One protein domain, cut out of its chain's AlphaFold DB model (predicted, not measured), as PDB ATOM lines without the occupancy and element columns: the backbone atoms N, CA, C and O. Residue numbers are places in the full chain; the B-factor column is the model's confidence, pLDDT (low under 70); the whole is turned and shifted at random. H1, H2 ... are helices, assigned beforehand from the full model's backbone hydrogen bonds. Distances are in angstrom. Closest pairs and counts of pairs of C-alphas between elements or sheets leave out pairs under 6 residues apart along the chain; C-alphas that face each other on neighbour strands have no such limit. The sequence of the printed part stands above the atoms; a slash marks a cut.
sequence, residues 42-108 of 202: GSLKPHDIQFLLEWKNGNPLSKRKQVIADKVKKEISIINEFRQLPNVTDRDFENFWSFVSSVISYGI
ATOM      1  N   GLY A  42      26.390   2.350 -20.843       88.12
ATOM      2  CA  GLY A  42      27.039   3.540 -20.309       88.12
ATOM      3  C   GLY A  42      26.411   4.847 -20.786       88.12
ATOM      4  O   GLY A  42      25.559   4.894 -21.679       88.12
ATOM      5  N   SER A  43      26.869   5.936 -20.179       94.69
ATOM      6  CA  SER A  43      26.539   7.293 -20.609       94.69
ATOM      7  C   SER A  43      27.315   7.666 -21.867       94.69
ATOM      8  O   SER A  43      28.516   7.405 -21.969       94.69
ATOM      9  N   LEU A  44      26.631   8.314 -22.804       96.81
ATOM     10  CA  LEU A  44      27.235   8.905 -23.988       96.81
ATOM     11  C   LEU A  44      27.888  10.241 -23.638       96.81
ATOM     12  O   LEU A  44      27.413  10.996 -22.781       96.81
ATOM     13  N   LYS A  45      28.967  10.547 -24.349       97.00
ATOM     14  CA  LYS A  45      29.682  11.821 -24.333       97.00
ATOM     15  C   LYS A  45      29.385  12.605 -25.617       97.00
ATOM     16  O   LYS A  45      28.961  12.032 -26.620       97.00
ATOM     17  N   PRO A  46      29.650  13.924 -25.648       97.38
ATOM     18  CA  PRO A  46      29.382  14.736 -26.834       97.38
ATOM     19  C   PRO A  46      30.064  14.253 -28.125       97.38
ATOM     20  O   PRO A  46      29.513  14.438 -29.212       97.38
ATOM     21  N   HIS A  47      31.247  13.636 -28.027       96.31
ATOM     22  CA  HIS A  47      31.923  13.058 -29.193       96.31
ATOM     23  C   HIS A  47      31.263  11.760 -29.674       96.31
ATOM     24  O   HIS A  47      31.193  11.555 -30.882       96.31
ATOM     25  N   ASP A  48      30.706  10.947 -28.768       97.06
ATOM     26  CA  ASP A  48      29.953   9.739 -29.129       97.06
ATOM     27  C   ASP A  48      28.722  10.114 -29.959       97.06
ATOM     28  O   ASP A  48      28.478   9.546 -31.019       97.06
ATOM     29  N   ILE A  49      27.994  11.156 -29.538       97.31
ATOM     30  CA  ILE A  49      26.850  11.694 -30.289       97.31
ATOM     31  C   ILE A  49      27.263  12.135 -31.695       97.31
ATOM     32  O   ILE A  49      26.561  11.827 -32.656       97.31
ATOM     33  N   GLN A  50      28.387  12.849 -31.839       97.19
ATOM     34  CA  GLN A  50      28.868  13.252 -33.165       97.19
ATOM     35  C   GLN A  50      29.112  12.023 -34.045       97.19
ATOM     36  O   GLN A  50      28.590  11.964 -35.157       97.19
ATOM     37  N   PHE A  51      29.860  11.046 -33.529       96.19
ATOM     38  CA  PHE A  51      30.210   9.843 -34.275       96.19
ATOM     39  C   PHE A  51      28.966   9.056 -34.696       96.19
ATOM     40  O   PHE A  51      28.812   8.735 -35.869       96.19
ATOM     41  N   LEU A  52      28.038   8.795 -33.772       96.88
ATOM     42  CA  LEU A  52      26.828   8.012 -34.048       96.88
ATOM     43  C   LEU A  52      25.950   8.675 -35.121       96.88
ATOM     44  O   LEU A  52      25.387   7.993 -35.980       96.88
ATOM     45  N   LEU A  53      25.843  10.007 -35.113       95.88
ATOM     46  CA  LEU A  53      25.085  10.737 -36.131       95.88
ATOM     47  C   LEU A  53      25.792  10.733 -37.495       95.88
ATOM     48  O   LEU A  53      25.116  10.651 -38.521       95.88
ATOM     49  N   GLU A  54      27.124  10.801 -37.534       95.50
ATOM     50  CA  GLU A  54      27.903  10.661 -38.774       95.50
ATOM     51  C   GLU A  54      27.825   9.246 -39.345       95.50
ATOM     52  O   GLU A  54      27.580   9.097 -40.545       95.50
ATOM     53  N   TRP A  55      27.913   8.229 -38.484       94.69
ATOM     54  CA  TRP A  55      27.681   6.832 -38.837       94.69
ATOM     55  C   TRP A  55      26.305   6.673 -39.489       94.69
ATOM     56  O   TRP A  55      26.205   6.183 -40.614       94.69
ATOM     57  N   LYS A  56      25.242   7.219 -38.875       93.38
ATOM     58  CA  LYS A  56      23.889   7.160 -39.455       93.38
ATOM     59  C   LYS A  56      23.771   7.904 -40.783       93.38
ATOM     60  O   LYS A  56      22.962   7.538 -41.637       93.38
ATOM     61  N   ASN A  57      24.529   8.982 -40.948       93.25
ATOM     62  CA  ASN A  57      24.564   9.751 -42.185       93.25
ATOM     63  C   ASN A  57      25.384   9.059 -43.290       93.25
ATOM     64  O   ASN A  57      25.226   9.408 -44.460       93.25
ATOM     65  N   GLY A  58      26.282   8.139 -42.927       91.62
ATOM     66  CA  GLY A  58      27.276   7.525 -43.810       91.62
ATOM     67  C   GLY A  58      28.387   8.479 -44.263       91.62
ATOM     68  O   GLY A  58      29.249   8.091 -45.045       91.62
ATOM     69  N   ASN A  59      28.374   9.731 -43.794       91.81
ATOM     70  CA  ASN A  59      29.285  10.813 -44.173       91.81
ATOM     71  C   ASN A  59      29.358  11.860 -43.049       91.81
ATOM     72  O   ASN A  59      28.438  11.922 -42.227       91.81
ATOM     73  N   PRO A  60      30.356  12.763 -43.059       94.38
ATOM     74  CA  PRO A  60      30.341  13.944 -42.198       94.38
ATOM     75  C   PRO A  60      29.019  14.720 -42.297       94.38
ATOM     76  O   PRO A  60      28.403  14.799 -43.369       94.38
ATOM     77  N   LEU A  61      28.555  15.275 -41.176       95.31
ATOM     78  CA  LEU A  61      27.271  15.974 -41.127       95.31
ATOM     79  C   LEU A  61      27.296  17.250 -41.975       95.31
ATOM     80  O   LEU A  61      28.236  18.041 -41.944       95.31
ATOM     81  N   SER A  62      26.207  17.501 -42.703       95.12
ATOM     82  CA  SER A  62      25.993  18.809 -43.328       95.12
ATOM     83  C   SER A  62      25.760  19.882 -42.262       95.12
ATOM     84  O   SER A  62      25.309  19.569 -41.162       95.12
ATOM     85  N   LYS A  63      25.948  21.168 -42.599       95.44
ATOM     86  CA  LYS A  63      25.718  22.292 -41.663       95.44
ATOM     87  C   LYS A  63      24.367  22.203 -40.937       95.44
ATOM     88  O   LYS A  63      24.297  22.392 -39.730       95.44
ATOM     89  N   ARG A  64      23.298  21.843 -41.658       92.12
ATOM     90  CA  ARG A  64      21.954  21.671 -41.081       92.12
ATOM     91  C   ARG A  64      21.898  20.538 -40.049       92.12
ATOM     92  O   ARG A  64      21.272  20.707 -39.009       92.12
ATOM     93  N   LYS A  65      22.528  19.393 -40.333       94.25
ATOM     94  CA  LYS A  65      22.588  18.258 -39.397       94.25
ATOM     95  C   LYS A  65      23.558  18.520 -38.243       94.25
ATOM     96  O   LYS A  65      23.315  18.035 -37.146       94.25
ATOM     97  N   GLN A  66      24.583  19.344 -38.452       97.00
ATOM     98  CA  GLN A  66      25.494  19.761 -37.391       97.00
ATOM     99  C   GLN A  66      24.767  20.568 -36.310       97.00
ATOM    100  O   GLN A  66      24.927  20.274 -35.134       97.00
ATOM    101  N   VAL A  67      23.863  21.481 -36.691       95.44
ATOM    102  CA  VAL A  67      23.019  22.209 -35.721       95.44
ATOM    103  C   VAL A  67      22.186  21.251 -34.861       95.44
ATOM    104  O   VAL A  67      22.000  21.493 -33.671       95.44
ATOM    105  N   ILE A  68      21.684  20.159 -35.447       95.00
ATOM    106  CA  ILE A  68      20.975  19.112 -34.698       95.00
ATOM    107  C   ILE A  68      21.935  18.443 -33.716       95.00
ATOM    108  O   ILE A  68      21.634  18.393 -32.527       95.00
ATOM    109  N   ALA A  69      23.095  17.981 -34.188       97.06
ATOM    110  CA  ALA A  69      24.096  17.341 -33.340       97.06
ATOM    111  C   ALA A  69      24.508  18.236 -32.163       97.06
ATOM    112  O   ALA A  69      24.572  17.769 -31.032       97.06
ATOM    113  N   ASP A  70      24.719  19.529 -32.396       97.69
ATOM    114  CA  ASP A  70      25.145  20.465 -31.357       97.69
ATOM    115  C   ASP A  70      24.051  20.706 -30.308       97.69
ATOM    116  O   ASP A  70      24.349  20.740 -29.113       97.69
ATOM    117  N   LYS A  71      22.776  20.777 -30.719       96.88
ATOM    118  CA  LYS A  71      21.639  20.804 -29.781       96.88
ATOM    119  C   LYS A  71      21.575  19.533 -28.937       96.88
ATOM    120  O   LYS A  71      21.438  19.620 -27.723       96.88
ATOM    121  N   VAL A  72      21.714  18.367 -29.569       97.00
ATOM    122  CA  VAL A  72      21.696  17.076 -28.868       97.00
ATOM    123  C   VAL A  72      22.838  16.981 -27.854       97.00
ATOM    124  O   VAL A  72      22.618  16.573 -26.721       97.00
ATOM    125  N   LYS A  73      24.054  17.394 -28.229       98.00
ATOM    126  CA  LYS A  73      25.220  17.399 -27.331       98.00
ATOM    127  C   LYS A  73      25.039  18.332 -26.139       98.00
ATOM    128  O   LYS A  73      25.502  18.005 -25.051       98.00
ATOM    129  N   LYS A  74      24.412  19.494 -26.347       97.50
ATOM    130  CA  LYS A  74      24.136  20.451 -25.271       97.50
ATOM    131  C   LYS A  74      23.184  19.859 -24.229       97.50
ATOM    132  O   LYS A  74      23.392  20.063 -23.041       97.50
ATOM    133  N   GLU A  75      22.202  19.087 -24.685       96.88
ATOM    134  CA  GLU A  75      21.166  18.459 -23.859       96.88
ATOM    135  C   GLU A  75      21.441  16.958 -23.617       96.88
ATOM    136  O   GLU A  75      20.522  16.154 -23.450       96.88
ATOM    137  N   ILE A  76      22.714  16.542 -23.623       96.81
ATOM    138  CA  ILE A  76      23.098  15.121 -23.539       96.81
ATOM    139  C   ILE A  76      22.685  14.458 -22.218       96.81
ATOM    140  O   ILE A  76      22.532  13.237 -22.165       96.81
ATOM    141  N   SER A  77      22.476  15.242 -21.155       97.50
ATOM    142  CA  SER A  77      21.943  14.741 -19.885       97.50
ATOM    143  C   SER A  77      20.578  14.085 -20.072       97.50
ATOM    144  O   SER A  77      20.394  12.982 -19.580       97.50
ATOM    145  N   ILE A  78      19.683  14.672 -20.875       97.75
ATOM    146  CA  ILE A  78      18.343  14.125 -21.146       97.75
ATOM    147  C   ILE A  78      18.439  12.756 -21.836       97.75
ATOM    148  O   ILE A  78      17.705  11.827 -21.504       97.75
ATOM    149  N   ILE A  79      19.379  12.602 -22.777       96.88
ATOM    150  CA  ILE A  79      19.659  11.310 -23.424       96.88
ATOM    151  C   ILE A  79      20.149  10.287 -22.407       96.88
ATOM    152  O   ILE A  79      19.661   9.159 -22.378       96.88
ATOM    153  N   ASN A  80      21.119  10.667 -21.579       97.44
ATOM    154  CA  ASN A  80      21.703   9.756 -20.605       97.44
ATOM    155  C   ASN A  80      20.709   9.382 -19.499       97.44
ATOM    156  O   ASN A  80      20.683   8.228 -19.092       97.44
ATOM    157  N   GLU A  81      19.850  10.300 -19.060       96.81
ATOM    158  CA  GLU A  81      18.760  10.013 -18.125       96.81
ATOM    159  C   GLU A  81      17.805   8.966 -18.704       96.81
ATOM    160  O   GLU A  81      17.553   7.950 -18.057       96.81
ATOM    161  N   PHE A  82      17.361   9.138 -19.956       97.19
ATOM    162  CA  PHE A  82      16.515   8.150 -20.627       97.19
ATOM    163  C   PHE A  82      17.220   6.793 -20.786       97.19
ATOM    164  O   PHE A  82      16.615   5.751 -20.534       97.19
ATOM    165  N   ARG A  83      18.520   6.782 -21.128       95.44
ATOM    166  CA  ARG A  83      19.346   5.561 -21.234       95.44
ATOM    167  C   ARG A  83      19.373   4.746 -19.945       95.44
ATOM    168  O   ARG A  83      19.323   3.518 -20.010       95.44
ATOM    169  N   GLN A  84      19.439   5.413 -18.796       94.88
ATOM    170  CA  GLN A  84      19.589   4.770 -17.488       94.88
ATOM    171  C   GLN A  84      18.263   4.291 -16.874       94.88
ATOM    172  O   GLN A  84      18.282   3.635 -15.833       94.88
ATOM    173  N   LEU A  85      17.112   4.563 -17.501       95.19
ATOM    174  CA  LEU A  85      15.827   4.050 -17.018       95.19
ATOM    175  C   LEU A  85      15.814   2.513 -17.063       95.19
ATOM    176  O   LEU A  85      16.031   1.951 -18.130       95.19
ATOM    177  N   PRO A  86      15.532   1.792 -15.968       93.19
ATOM    178  CA  PRO A  86      15.518   0.329 -16.003       93.19
ATOM    179  C   PRO A  86      14.371  -0.224 -16.859       93.19
ATOM    180  O   PRO A  86      14.533  -1.253 -17.503       93.19
ATOM    181  N   ASN A  87      13.232   0.473 -16.881       93.62
ATOM    182  CA  ASN A  87      12.079   0.176 -17.724       93.62
ATOM    183  C   ASN A  87      11.505   1.500 -18.231       93.62
ATOM    184  O   ASN A  87      11.322   2.423 -17.437       93.62
ATOM    185  N   VAL A  88      11.216   1.590 -19.528       96.06
ATOM    186  CA  VAL A  88      10.624   2.788 -20.135       96.06
ATOM    187  C   VAL A  88       9.103   2.696 -20.053       96.06
ATOM    188  O   VAL A  88       8.503   1.792 -20.632       96.06
ATOM    189  N   THR A  89       8.465   3.633 -19.351       97.00
ATOM    190  CA  THR A  89       7.001   3.772 -19.375       97.00
ATOM    191  C   THR A  89       6.541   4.585 -20.588       97.00
ATOM    192  O   THR A  89       7.327   5.315 -21.196       97.00
ATOM    193  N   ASP A  90       5.245   4.529 -20.914       95.81
ATOM    194  CA  ASP A  90       4.667   5.359 -21.982       95.81
ATOM    195  C   ASP A  90       4.929   6.852 -21.746       95.81
ATOM    196  O   ASP A  90       5.311   7.574 -22.664       95.81
ATOM    197  N   ARG A  91       4.829   7.300 -20.488       97.31
ATOM    198  CA  ARG A  91       5.105   8.689 -20.106       97.31
ATOM    199  C   ARG A  91       6.573   9.064 -20.310       97.31
ATOM    200  O   ARG A  91       6.859  10.168 -20.773       97.31
ATOM    201  N   ASP A  92       7.503   8.170 -19.974       97.94
ATOM    202  CA  ASP A  92       8.934   8.406 -20.195       97.94
ATOM    203  C   ASP A  92       9.228   8.550 -21.686       97.94
ATOM    204  O   ASP A  92       9.912   9.487 -22.108       97.94
ATOM    205  N   PHE A  93       8.654   7.655 -22.496       97.75
ATOM    206  CA  PHE A  93       8.771   7.714 -23.945       97.75
ATOM    207  C   PHE A  93       8.160   8.996 -24.520       97.75
ATOM    208  O   PHE A  93       8.803   9.644 -25.339       97.75
ATOM    209  N   GLU A  94       6.962   9.402 -24.097       97.56
ATOM    210  CA  GLU A  94       6.305  10.632 -24.564       97.56
ATOM    211  C   GLU A  94       7.130  11.885 -24.250       97.56
ATOM    212  O   GLU A  94       7.342  12.728 -25.128       97.56
ATOM    213  N   ASN A  95       7.658  11.983 -23.026       97.81
ATOM    214  CA  ASN A  95       8.534  13.079 -22.617       97.81
ATOM    215  C   ASN A  95       9.806  13.121 -23.474       97.81
ATOM    216  O   ASN A  95      10.173  14.171 -24.009       97.81
ATOM    217  N   PHE A  96      10.459  11.971 -23.654       98.19
ATOM    218  CA  PHE A  96      11.675  11.882 -24.453       98.19
ATOM    219  C   PHE A  96      11.409  12.147 -25.943       98.19
ATOM    220  O   PHE A  96      12.165  12.855 -26.609       98.19
ATOM    221  N   TRP A  97      10.290  11.660 -26.472       97.62
ATOM    222  CA  TRP A  97       9.857  11.909 -27.843       97.62
ATOM    223  C   TRP A  97       9.539  13.386 -28.095       97.62
ATOM    224  O   TRP A  97       9.837  13.906 -29.179       97.62
ATOM    225  N   SER A  98       8.969  14.077 -27.104       97.25
ATOM    226  CA  SER A  98       8.753  15.526 -27.129       97.25
ATOM    227  C   SER A  98      10.084  16.276 -27.235       97.25
ATOM    228  O   SER A  98      10.261  17.096 -28.143       97.25
ATOM    229  N   PHE A  99      11.071  15.906 -26.410       97.69
ATOM    230  CA  PHE A  99      12.433  16.435 -26.504       97.69
ATOM    231  C   PHE A  99      13.032  16.205 -27.901       97.69
ATOM    232  O   PHE A  99      13.396  17.168 -28.584       97.69
ATOM    233  N   VAL A 100      13.050  14.958 -28.378       97.69
ATOM    234  CA  VAL A 100      13.563  14.591 -29.709       97.69
ATOM    235  C   VAL A 100      12.870  15.397 -30.811       97.69
ATOM    236  O   VAL A 100      13.520  15.874 -31.743       97.69
ATOM    237  N   SER A 101      11.556  15.598 -30.701       96.38
ATOM    238  CA  SER A 101      10.764  16.363 -31.667       96.38
ATOM    239  C   SER A 101      11.023  17.868 -31.631       96.38
ATOM    240  O   SER A 101      10.860  18.519 -32.662       96.38
ATOM    241  N   SER A 102      11.457  18.419 -30.496       95.81
ATOM    242  CA  SER A 102      11.875  19.822 -30.395       95.81
ATOM    243  C   SER A 102      13.246  20.073 -31.039       95.81
ATOM    244  O   SER A 102      13.507  21.148 -31.585       95.81
ATOM    245  N   VAL A 103      14.120  19.059 -31.035       95.31
ATOM    246  CA  VAL A 103      15.461  19.134 -31.627       95.31
ATOM    247  C   VAL A 103      15.436  18.826 -33.126       95.31
ATOM    248  O   VAL A 103      16.096  19.510 -33.914       95.31
ATOM    249  N   ILE A 104      14.652  17.827 -33.536       94.94
ATOM    250  CA  ILE A 104      14.536  17.357 -34.918       94.94
ATOM    251  C   ILE A 104      13.123  17.641 -35.426       94.94
ATOM    252  O   ILE A 104      12.172  16.944 -35.090       94.94
ATOM    253  N   SER A 105      12.966  18.634 -36.299       90.00
ATOM    254  CA  SER A 105      11.643  19.032 -36.803       90.00
ATOM    255  C   SER A 105      11.118  18.191 -37.974       90.00
ATOM    256  O   SER A 105       9.963  18.338 -38.360       90.00
ATOM    257  N   TYR A 106      11.933  17.307 -38.556       88.06
ATOM    258  CA  TYR A 106      11.598  16.584 -39.785       88.06
ATOM    259  C   TYR A 106      12.063  15.131 -39.749       88.06
ATOM    260  O   TYR A 106      13.073  14.823 -39.128       88.06
ATOM    261  N   GLY A 107      11.363  14.271 -40.493       87.88
ATOM    262  CA  GLY A 107      11.778  12.898 -40.786       87.88
ATOM    263  C   GLY A 107      11.819  11.986 -39.560       87.88
ATOM    264  O   GLY A 107      12.696  12.094 -38.705       87.88
ATOM    265  N   ILE A 108      10.908  11.013 -39.498       94.00
ATOM    266  CA  ILE A 108      10.839  10.108 -38.348       94.00
ATOM    267  C   ILE A 108      12.116   9.286 -38.152       94.00
ATOM    268  O   ILE A 108      12.489   9.005 -37.022       94.00
TER     269      ILE A 108
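This is residues 42 to 108 of the 202 residues of an uncharacterized protein of Candidatus Levybacteria bacterium RBG_16_35_11 (UniProt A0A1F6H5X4). Two helical hairpins, H1 with H2 and H3 with H4, are joined at a corner where H2 gives way to H3; H3 continues the long axis that H2 begins, and H4 folds back beside H3 until its last residue, Val 103, reaches H2. H1 packs on the later part of H2, with a gap between H1 and H4, and the turn at residues 85 to 91 sticks out. The printed part has 67 residues with four named helices, H1, H2, H3 and H4 in that order, and no named strand; the class is all helix. It is compact, with a radius of gyration of the C-alphas of 12.4 A, and spans 34 by 26 by 20 A.

Start at Gly 42 and go on to C-alpha 46 at (29.382, 14.736, -26.834), where H1 begins; it takes in residues 46 to 57 and is 16.8 A long from first to last C-alpha. Next find C-alpha 63 at (25.718, 22.292, -41.663), from which H2 runs through residues 63 to 74 over 16.6 A. After Glu 75 comes H3, residues 76 to 84, 12.5 A long. H4, the longest helix, runs from Asp 90 through residue 103 over 20.0 A and ends at C-alpha 103, (15.461, 19.134, -31.627).

Look first at Pro 46 and Lys 73, whose C-alphas, 5.0 A apart, are the closest of H1 and H2. These two helices touch and form a hairpin, opposite ways at a steep tilt of 36 degrees, only just past shallow; H2 touches H1 with residues 69 to 74 alone. H1 and H3 are close but not clearly touching, about perpendicular at 82 degrees, with the C-alphas of Pro 46 and Ile 76 closest at 7.1 A. H2 and H3 meet only through their link. H3 and H4, also a hairpin, only just touch, with 3 pairs of C-alphas within 8 A, the closest being Phe 82 and Phe 96 at 7.2 A; they run opposite ways at a shallow tilt of 24 degrees. H4 touches H3 with residues 92 to 96 alone. H2 and H4 also only just touch, with 3 pairs within 8 A; the closest C-alphas, of Ile 68 and Val 103, are 6.3 A apart, and the helices run opposite ways at a steep tilt of 46 degrees. H1 and H4 are apart. The helix packing is mostly crossed, but only just: of 3 touching pairs, 1 is at a shallow tilt. In the backbones of H1, H3 and H4 every O i to N i+4 pair is within hydrogen-bond range; in H2, 7 of 8 are.

The C-alphas of Lys 63 and Asn 87, the two farthest apart, are 35.3 A from each other. The printed part has no cut, and its three links between helices are tight. Its mean pLDDT is 95.6, and no printed residue is under 70.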